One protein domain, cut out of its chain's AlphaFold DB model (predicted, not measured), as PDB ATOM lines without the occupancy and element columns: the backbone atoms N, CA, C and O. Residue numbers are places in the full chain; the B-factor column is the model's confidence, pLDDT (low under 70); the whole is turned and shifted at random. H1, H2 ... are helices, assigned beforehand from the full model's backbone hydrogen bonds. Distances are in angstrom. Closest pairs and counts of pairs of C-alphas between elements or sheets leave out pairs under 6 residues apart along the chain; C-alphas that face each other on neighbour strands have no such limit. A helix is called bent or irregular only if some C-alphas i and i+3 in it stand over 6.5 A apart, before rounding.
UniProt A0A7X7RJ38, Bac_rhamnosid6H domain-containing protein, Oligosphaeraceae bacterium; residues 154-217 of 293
ATOM      1  N   PRO A 154     -25.938 -14.253  45.361       90.88
ATOM      2  CA  PRO A 154     -27.076 -14.143  46.270       90.88
ATOM      3  C   PRO A 154     -27.190 -15.341  47.219       90.88
ATOM      4  O   PRO A 154     -27.657 -15.179  48.342       90.88
ATOM      5  N   HIS A 155     -26.721 -16.532  46.832       88.94
ATOM      6  CA  HIS A 155     -26.735 -17.679  47.732       88.94
ATOM      7  C   HIS A 155     -25.927 -17.418  49.012       88.94
ATOM      8  O   HIS A 155     -26.351 -17.777  50.109       88.94
ATOM      9  N   PHE A 156     -24.793 -16.728  48.900       92.19
ATOM     10  CA  PHE A 156     -23.919 -16.408  50.029       92.19
ATOM     11  C   PHE A 156     -24.337 -15.137  50.785       92.19
ATOM     12  O   PHE A 156     -23.557 -14.591  51.574       92.19
ATOM     13  N   ALA A 157     -25.550 -14.629  50.537       92.62
ATOM     14  CA  ALA A 157     -25.997 -13.350  51.070       92.62
ATOM     15  C   ALA A 157     -25.909 -13.289  52.590       92.62
ATOM     16  O   ALA A 157     -25.377 -12.311  53.112       92.62
ATOM     17  N   LEU A 158     -26.371 -14.332  53.291       95.00
ATOM     18  CA  LEU A 158     -26.398 -14.365  54.755       95.00
ATOM     19  C   LEU A 158     -25.033 -14.013  55.354       95.00
ATOM     20  O   LEU A 158     -24.916 -13.011  56.056       95.00
ATOM     21  N   LEU A 159     -24.012 -14.792  54.999       95.75
ATOM     22  CA  LEU A 159     -22.659 -14.676  55.540       95.75
ATOM     23  C   LEU A 159     -21.953 -13.413  55.057       95.75
ATOM     24  O   LEU A 159     -21.219 -12.795  55.822       95.75
ATOM     25  N   THR A 160     -22.198 -13.000  53.811       95.44
ATOM     26  CA  THR A 160     -21.651 -11.744  53.284       95.44
ATOM     27  C   THR A 160     -22.145 -10.551  54.097       95.44
ATOM     28  O   THR A 160     -21.350  -9.722  54.536       95.44
ATOM     29  N   GLY A 161     -23.460 -10.472  54.317       96.12
ATOM     30  CA  GLY A 161     -24.062  -9.390  55.087       96.12
ATOM     31  C   GLY A 161     -23.591  -9.398  56.538       96.12
ATOM     32  O   GLY A 161     -23.173  -8.355  57.028       96.12
ATOM     33  N   GLU A 162     -23.580 -10.559  57.203       97.00
ATOM     34  CA  GLU A 162     -23.074 -10.667  58.580       97.00
ATOM     35  C   GLU A 162     -21.605 -10.246  58.685       97.00
ATOM     36  O   GLU A 162     -21.274  -9.424  59.534       97.00
ATOM     37  N   ALA A 163     -20.731 -10.714  57.788       98.00
ATOM     38  CA  ALA A 163     -19.319 -10.332  57.797       98.00
ATOM     39  C   ALA A 163     -19.129  -8.809  57.709       98.00
ATOM     40  O   ALA A 163     -18.331  -8.234  58.454       98.00
ATOM     41  N   LEU A 164     -19.871  -8.146  56.816       97.94
ATOM     42  CA  LEU A 164     -19.771  -6.702  56.607       97.94
ATOM     43  C   LEU A 164     -20.372  -5.907  57.775       97.94
ATOM     44  O   LEU A 164     -19.724  -4.981  58.267       97.94
ATOM     45  N   PHE A 165     -21.568  -6.268  58.249       97.44
ATOM     46  CA  PHE A 165     -22.215  -5.570  59.363       97.44
ATOM     47  C   PHE A 165     -21.467  -5.756  60.686       97.44
ATOM     48  O   PHE A 165     -21.200  -4.773  61.376       97.44
ATOM     49  N   GLU A 166     -21.061  -6.982  61.027       96.25
ATOM     50  CA  GLU A 166     -20.321  -7.255  62.269       96.25
ATOM     51  C   GLU A 166     -18.913  -6.625  62.251       96.25
ATOM     52  O   GLU A 166     -18.328  -6.366  63.302       96.25
ATOM     53  N   SER A 167     -18.384  -6.283  61.069       96.75
ATOM     54  CA  SER A 167     -17.125  -5.532  60.918       96.75
ATOM     55  C   SER A 167     -17.308  -4.007  60.870       96.75
ATOM     56  O   SER A 167     -16.345  -3.274  60.611       96.75
ATOM     57  N   GLY A 168     -18.526  -3.501  61.094       94.81
ATOM     58  CA  GLY A 168     -18.842  -2.069  61.057       94.81
ATOM     59  C   GLY A 168     -18.666  -1.442  59.669       94.81
ATOM     60  O   GLY A 168     -18.243  -0.287  59.551       94.81
ATOM     61  N   LEU A 169     -18.912  -2.219  58.611       96.25
ATOM     62  CA  LEU A 169     -18.847  -1.799  57.209       96.25
ATOM     63  C   LEU A 169     -20.252  -1.612  56.622       96.25
ATOM     64  O   LEU A 169     -20.520  -2.011  55.492       96.25
ATOM     65  N   ASP A 170     -21.137  -0.969  57.382       94.19
ATOM     66  CA  ASP A 170     -22.559  -0.770  57.075       94.19
ATOM     67  C   ASP A 170     -22.819  -0.252  55.655       94.19
ATOM     68  O   ASP A 170     -23.714  -0.735  54.964       94.19
ATOM     69  N   SER A 171     -22.027   0.722  55.195       92.69
ATOM     70  CA  SER A 171     -22.151   1.272  53.841       92.69
ATOM     71  C   SER A 171     -21.864   0.224  52.767       92.69
ATOM     72  O   SER A 171     -22.643   0.104  51.826       92.69
ATOM     73  N   LEU A 172     -20.805  -0.576  52.934       94.06
ATOM     74  CA  LEU A 172     -20.478  -1.656  51.997       94.06
ATOM     75  C   LEU A 172     -21.513  -2.782  52.067       94.06
ATOM     76  O   LEU A 172     -21.895  -3.319  51.029       94.06
ATOM     77  N   ALA A 173     -22.004  -3.114  53.267       95.19
ATOM     78  CA  ALA A 173     -23.088  -4.078  53.443       95.19
ATOM     79  C   ALA A 173     -24.334  -3.643  52.662       95.19
ATOM     80  O   ALA A 173     -24.907  -4.422  51.900       95.19
ATOM     81  N   TRP A 174     -24.717  -2.372  52.792       93.19
ATOM     82  CA  TRP A 174     -25.860  -1.807  52.088       93.19
ATOM     83  C   TRP A 174     -25.670  -1.765  50.573       93.19
ATOM     84  O   TRP A 174     -26.558  -2.190  49.837       93.19
ATOM     85  N   GLU A 175     -24.518  -1.299  50.092       92.06
ATOM     86  CA  GLU A 175     -24.189  -1.303  48.663       92.06
ATOM     87  C   GLU A 175     -24.235  -2.715  48.075       92.06
ATOM     88  O   GLU A 175     -24.778  -2.917  46.986       92.06
ATOM     89  N   TRP A 176     -23.733  -3.711  48.811       91.94
ATOM     90  CA  TRP A 176     -23.806  -5.106  48.396       91.94
ATOM     91  C   TRP A 176     -25.255  -5.608  48.337       91.94
ATOM     92  O   TRP A 176     -25.652  -6.197  47.331       91.94
ATOM     93  N   LEU A 177     -26.078  -5.322  49.353       90.88
ATOM     94  CA  LEU A 177     -27.498  -5.696  49.359       90.88
ATOM     95  C   LEU A 177     -28.271  -5.049  48.207       90.88
ATOM     96  O   LEU A 177     -29.081  -5.720  47.563       90.88
ATOM     97  N   ARG A 178     -27.977  -3.784  47.883       91.12
ATOM     98  CA  ARG A 178     -28.603  -3.050  46.772       91.12
ATOM     99  C   ARG A 178     -28.331  -3.649  45.399       91.12
ATOM    100  O   ARG A 178     -29.061  -3.346  44.463       91.12
ATOM    101  N   ARG A 179     -27.372  -4.564  45.251       90.19
ATOM    102  CA  ARG A 179     -27.190  -5.309  43.993       90.19
ATOM    103  C   ARG A 179     -28.443  -6.086  43.576       90.19
ATOM    104  O   ARG A 179     -28.657  -6.269  42.379       90.19
ATOM    105  N   HIS A 180     -29.301  -6.470  44.524       90.69
ATOM    106  CA  HIS A 180     -30.603  -7.087  44.242       90.69
ATOM    107  C   HIS A 180     -31.566  -6.158  43.471       90.69
ATOM    108  O   HIS A 180     -32.522  -6.647  42.875       90.69
ATOM    109  N   GLU A 181     -31.305  -4.845  43.388       90.94
ATOM    110  CA  GLU A 181     -32.069  -3.912  42.536       90.94
ATOM    111  C   GLU A 181     -32.060  -4.316  41.059       90.94
ATOM    112  O   GLU A 181     -32.998  -4.010  40.325       90.94
ATOM    113  N   THR A 182     -31.030  -5.044  40.622       90.06
ATOM    114  CA  THR A 182     -30.968  -5.627  39.274       90.06
ATOM    115  C   THR A 182     -32.082  -6.640  39.015       90.06
ATOM    116  O   THR A 182     -32.650  -6.646  37.926       90.06
ATOM    117  N   MET A 183     -32.454  -7.435  40.022       94.06
ATOM    118  CA  MET A 183     -33.574  -8.378  39.939       94.06
ATOM    119  C   MET A 183     -34.903  -7.619  39.858       94.06
ATOM    120  O   MET A 183     -35.737  -7.921  39.008       94.06
ATOM    121  N   LEU A 184     -35.066  -6.567  40.671       91.50
ATOM    122  CA  LEU A 184     -36.247  -5.694  40.621       91.50
ATOM    123  C   LEU A 184     -36.390  -5.009  39.256       91.50
ATOM    124  O   LEU A 184     -37.472  -4.983  38.681       91.50
ATOM    125  N   SER A 185     -35.282  -4.503  38.708       92.81
ATOM    126  CA  SER A 185     -35.245  -3.858  37.387       92.81
ATOM    127  C   SER A 185     -35.570  -4.830  36.248       92.81
ATOM    128  O   SER A 185     -36.028  -4.410  35.190       92.81
ATOM    129  N   ALA A 186     -35.354  -6.128  36.467       91.94
ATOM    130  CA  ALA A 186     -35.719  -7.201  35.550       91.94
ATOM    131  C   ALA A 186     -37.150  -7.734  35.764       91.94
ATOM    132  O   ALA A 186     -37.503  -8.754  35.175       91.94
ATOM    133  N   ASN A 187     -37.975  -7.061  36.577       92.75
ATOM    134  CA  ASN A 187     -39.326  -7.487  36.959       92.75
ATOM    135  C   ASN A 187     -39.364  -8.880  37.611       92.75
ATOM    136  O   ASN A 187     -40.292  -9.652  37.382       92.75
ATOM    137  N   ALA A 188     -38.345  -9.229  38.400       93.06
ATOM    138  CA  ALA A 188     -38.378 -10.454  39.184       93.06
ATOM    139  C   ALA A 188     -39.338 -10.316  40.375       93.06
ATOM    140  O   ALA A 188     -39.197  -9.404  41.189       93.06
ATOM    141  N   ASP A 189     -40.255 -11.274  40.522       91.94
ATOM    142  CA  ASP A 189     -41.164 -11.360  41.677       91.94
ATOM    143  C   ASP A 189     -40.535 -12.076  42.892       91.94
ATOM    144  O   ASP A 189     -41.102 -12.104  43.983       91.94
ATOM    145  N   THR A 190     -39.367 -12.698  42.704       93.25
ATOM    146  CA  THR A 190     -38.644 -13.497  43.709       93.25
ATOM    147  C   THR A 190     -37.128 -13.288  43.591       93.25
ATOM    148  O   THR A 190     -36.662 -12.567  42.709       93.25
ATOM    149  N   ILE A 191     -36.349 -13.867  44.516       92.88
ATOM    150  CA  ILE A 191     -34.886 -13.724  44.553       92.88
ATOM    151  C   ILE A 191     -34.215 -14.845  43.757       92.88
ATOM    152  O   ILE A 191     -34.451 -16.027  44.022       92.88
ATOM    153  N   TRP A 192     -33.346 -14.470  42.818       91.75
ATOM    154  CA  TRP A 192     -32.606 -15.411  41.978       91.75
ATOM    155  C   TRP A 192     -31.476 -16.115  42.735       91.75
ATOM    156  O   TRP A 192     -30.919 -15.597  43.702       91.75
ATOM    157  N   GLU A 193     -31.099 -17.293  42.247       88.56
ATOM    158  CA  GLU A 193     -29.998 -18.097  42.785       88.56
ATOM    159  C   GLU A 193     -28.612 -17.495  42.517       88.56
ATOM    160  O   GLU A 193     -27.726 -17.572  43.367       88.56
ATOM    161  N   ALA A 194     -28.438 -16.863  41.356       88.88
ATOM    162  CA  ALA A 194     -27.224 -16.163  40.950       88.88
ATOM    163  C   ALA A 194     -27.562 -14.735  40.494       88.88
ATOM    164  O   ALA A 194     -28.722 -14.390  40.282       88.88
ATOM    165  N   TRP A 195     -26.546 -13.903  40.249       88.00
ATOM    166  CA  TRP A 195     -26.721 -12.556  39.670       88.00
ATOM    167  C   TRP A 195     -27.156 -12.555  38.191       88.00
ATOM    168  O   TRP A 195     -27.032 -11.544  37.505       88.00
ATOM    169  N   SER A 196     -27.630 -13.691  37.685       85.44
ATOM    170  CA  SER A 196     -28.050 -13.906  36.308       85.44
ATOM    171  C   SER A 196     -29.424 -14.577  36.296       85.44
ATOM    172  O   SER A 196     -29.626 -15.540  37.041       85.44
ATOM    173  N   PRO A 197     -30.343 -14.161  35.406       85.00
ATOM    174  CA  PRO A 197     -31.652 -14.789  35.249       85.00
ATOM    175  C   PRO A 197     -31.582 -16.112  34.465       85.00
ATOM    176  O   PRO A 197     -32.593 -16.584  33.962       85.00
ATOM    177  N   GLN A 198     -30.407 -16.706  34.268       85.62
ATOM    178  CA  GLN A 198     -30.269 -17.946  33.491       85.62
ATOM    179  C   GLN A 198     -30.372 -19.220  34.344       85.62
ATOM    180  O   GLN A 198     -30.387 -20.319  33.797       85.62
ATOM    181  N   VAL A 199     -30.436 -19.075  35.668       84.38
ATOM    182  CA  VAL A 199     -30.559 -20.179  36.637       84.38
ATOM    183  C   VAL A 199     -31.902 -20.101  37.373       84.38
ATOM    184  O   VAL A 199     -32.844 -19.501  36.861       84.38
ATOM    185  N   CYS A 200     -32.031 -20.706  38.560       86.75
ATOM    186  CA  CYS A 200     -33.264 -20.646  39.342       86.75
ATOM    187  C   CYS A 200     -33.635 -19.200  39.733       86.75
ATOM    188  O   CYS A 200     -32.796 -18.436  40.214       86.75
ATOM    189  N   HIS A 201     -34.907 -18.826  39.555       91.75
ATOM    190  CA  HIS A 201     -35.419 -17.480  39.873       91.75
ATOM    191  C   HIS A 201     -36.004 -17.354  41.278       91.75
ATOM    192  O   HIS A 201     -36.308 -16.244  41.689       91.75
ATOM    193  N   CYS A 202     -36.158 -18.457  42.011       93.06
ATOM    194  CA  CYS A 202     -36.759 -18.468  43.341       93.06
ATOM    195  C   CYS A 202     -35.917 -19.336  44.276       93.06
ATOM    196  O   CYS A 202     -36.107 -20.550  44.352       93.06
ATOM    197  N   GLN A 203     -34.957 -18.709  44.959       89.50
ATOM    198  CA  GLN A 203     -33.995 -19.410  45.800       89.50
ATOM    199  C   GLN A 203     -33.886 -18.761  47.184       89.50
ATOM    200  O   GLN A 203     -33.557 -17.585  47.335       89.50
ATOM    201  N   GLY A 204     -34.177 -19.558  48.217       89.56
ATOM    202  CA  GLY A 204     -34.308 -19.100  49.605       89.56
ATOM    203  C   GLY A 204     -33.072 -18.403  50.197       89.56
ATOM    204  O   GLY A 204     -33.244 -17.365  50.829       89.56
ATOM    205  N   PRO A 205     -31.839 -18.906  49.998       88.94
ATOM    206  CA  PRO A 205     -30.614 -18.279  50.505       88.94
ATOM    207  C   PRO A 205     -30.466 -16.776  50.209       88.94
ATOM    208  O   PRO A 205     -30.076 -16.013  51.095       88.94
ATOM    209  N   GLY A 206     -30.874 -16.317  49.020       86.12
ATOM    210  CA  GLY A 206     -30.850 -14.891  48.671       86.12
ATOM    211  C   GLY A 206     -31.851 -14.033  49.455       86.12
ATOM    212  O   GLY A 206     -31.656 -12.829  49.611       86.12
ATOM    213  N   ALA A 207     -32.885 -14.637  50.047       91.50
ATOM    214  CA  ALA A 207     -33.828 -13.940  50.921       91.50
ATOM    215  C   ALA A 207     -33.216 -13.534  52.279       91.50
ATOM    216  O   ALA A 207     -33.894 -12.886  53.081       91.50
ATOM    217  N   ALA A 208     -31.935 -13.837  52.536       94.00
ATOM    218  CA  ALA A 208     -31.206 -13.365  53.714       94.00
ATOM    219  C   ALA A 208     -31.210 -11.831  53.866       94.00
ATOM    220  O   ALA A 208     -31.073 -11.339  54.983       94.00
ATOM    221  N   ILE A 209     -31.476 -11.071  52.795       91.31
ATOM    222  CA  ILE A 209     -31.733  -9.626  52.888       91.31
ATOM    223  C   ILE A 209     -32.826  -9.288  53.912       91.31
ATOM    224  O   ILE A 209     -32.679  -8.332  54.669       91.31
ATOM    225  N   ALA A 210     -33.893 -10.090  54.013       92.88
ATOM    226  CA  ALA A 210     -34.943  -9.880  55.011       92.88
ATOM    227  C   ALA A 210     -34.409 -10.064  56.441       92.88
ATOM    228  O   ALA A 210     -34.761  -9.300  57.342       92.88
ATOM    229  N   TYR A 211     -33.513 -11.038  56.634       95.31
ATOM    230  CA  TYR A 211     -32.805 -11.219  57.896       95.31
ATOM    231  C   TYR A 211     -31.924 -10.008  58.212       95.31
ATOM    232  O   TYR A 211     -32.041  -9.467  59.310       95.31
ATOM    233  N   HIS A 212     -31.117  -9.510  57.269       95.94
ATOM    234  CA  HIS A 212     -30.260  -8.345  57.525       95.94
ATOM    235  C   HIS A 212     -31.062  -7.075  57.811       95.94
ATOM    236  O   HIS A 212     -30.694  -6.291  58.688       95.94
ATOM    237  N   LEU A 213     -32.194  -6.888  57.129       94.38
ATOM    238  CA  LEU A 213     -33.104  -5.779  57.403       94.38
ATOM    239  C   LEU A 213     -33.680  -5.855  58.827       94.38
ATOM    240  O   LEU A 213     -33.796  -4.831  59.496       94.38
ATOM    241  N   GLY A 214     -34.008  -7.046  59.327       95.44
ATOM    242  CA  GLY A 214     -34.471  -7.220  60.707       95.44
ATOM    243  C   GLY A 214     -33.349  -7.087  61.743       95.44
ATOM    244  O   GLY A 214     -33.440  -6.291  62.677       95.44
ATOM    245  N   ARG A 215     -32.270  -7.851  61.566       95.94
ATOM    246  CA  ARG A 215     -31.151  -7.966  62.510       95.94
ATOM    247  C   ARG A 215     -30.316  -6.691  62.610       95.94
ATOM    248  O   ARG A 215     -29.938  -6.319  63.722       95.94
ATOM    249  N   TYR A 216     -30.017  -6.055  61.476       96.94
ATOM    250  CA  TYR A 216     -29.086  -4.928  61.391       96.94
ATOM    251  C   TYR A 216     -29.808  -3.604  61.153       96.94
ATOM    252  O   TYR A 216     -29.661  -2.687  61.953       96.94
ATOM    253  N   HIS A 217     -30.648  -3.486  60.122       95.56
ATOM    254  CA  HIS A 217     -31.315  -2.201  59.869       95.56
ATOM    255  C   HIS A 217     -32.323  -1.840  60.957       95.56
ATOM    256  O   HIS A 217     -32.299  -0.725  61.472       95.56
TER     257      HIS A 217
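What this domain is: This is residues 154 to 217 of the 293 residues of the protein "Bac_rhamnosid6H domain-containing protein" of Oligosphaeraceae bacterium (UniProt A0A7X7RJ38). Three helices, H1, H2 and H4, make a small three-cornered group, with H1 and H2 folded back on each other as a helical hairpin and H4 along H1, while the H2 to H4 side is less closely packed. Beyond the end of H2 comes the short helix H3, and from there a long loop, residues 186 to 203, leads back to the start of H4, near the start of H1. The printed part has 64 residues with four named helices, in the order H1, H2, H3, H4, and no named strand; the class is all helix. It is compact, with a radius of gyration of the C-alphas of 11.5 A, and elongated in outline, spanning 33 by 19 by 17 A.

How they stand to each other: H1, residues 154 to 166, touches H2, residues 170 to 178, and the two form a hairpin; their closest C-alphas, those of Leu 164 and Ala 173, are 5.3 A apart. They run opposite ways at a shallow tilt of 15 degrees. H3, residues 181 to 185, and H2 meet only through their link. H3 is apart from H1, and also from H4, residues 204 to 217. H4 touches H1, the closest C-alphas being those of Pro 154 and Gly 206, 4.5 A apart; the two run the same way at a shallow tilt of 20 degrees. H2 and H4 are close but not clearly touching, with the closest C-alphas, Leu 177 and Ile 209, 6.8 A apart; they run opposite ways at a tilt of 35.0 degrees, only just steep. In H2 and H3 every O i to N i+4 pair is within hydrogen-bond range; in H1 7 of 9 are, and in H4 6 of 10.

Where its parts are: H1 begins at C-alpha 154, (-27.076, -14.143, 46.270), and is 18.7 A from first to last C-alpha; it is irregular, with C-alphas 155 and 158 7.8 A apart. H2 is 12.2 A long and ends at C-alpha 178, (-28.603, -3.050, 46.772). H3 measures 6.0 A. H4 is 20.0 A long and ends at C-alpha 217, (-31.315, -2.201, 59.869); it is only just irregular, with C-alphas 206 and 209 6.8 A apart.

The domain as a whole: The two C-alphas farthest apart, those of Gly 168 and Gln 198, are 33.8 A from each other. The printed part has no cut. The links H1 to H2 and H2 to H3 are tight, and the link H3 to H4, 18 residues, is long. The mean pLDDT of the printed part is 92.4, and no printed residue is under 70.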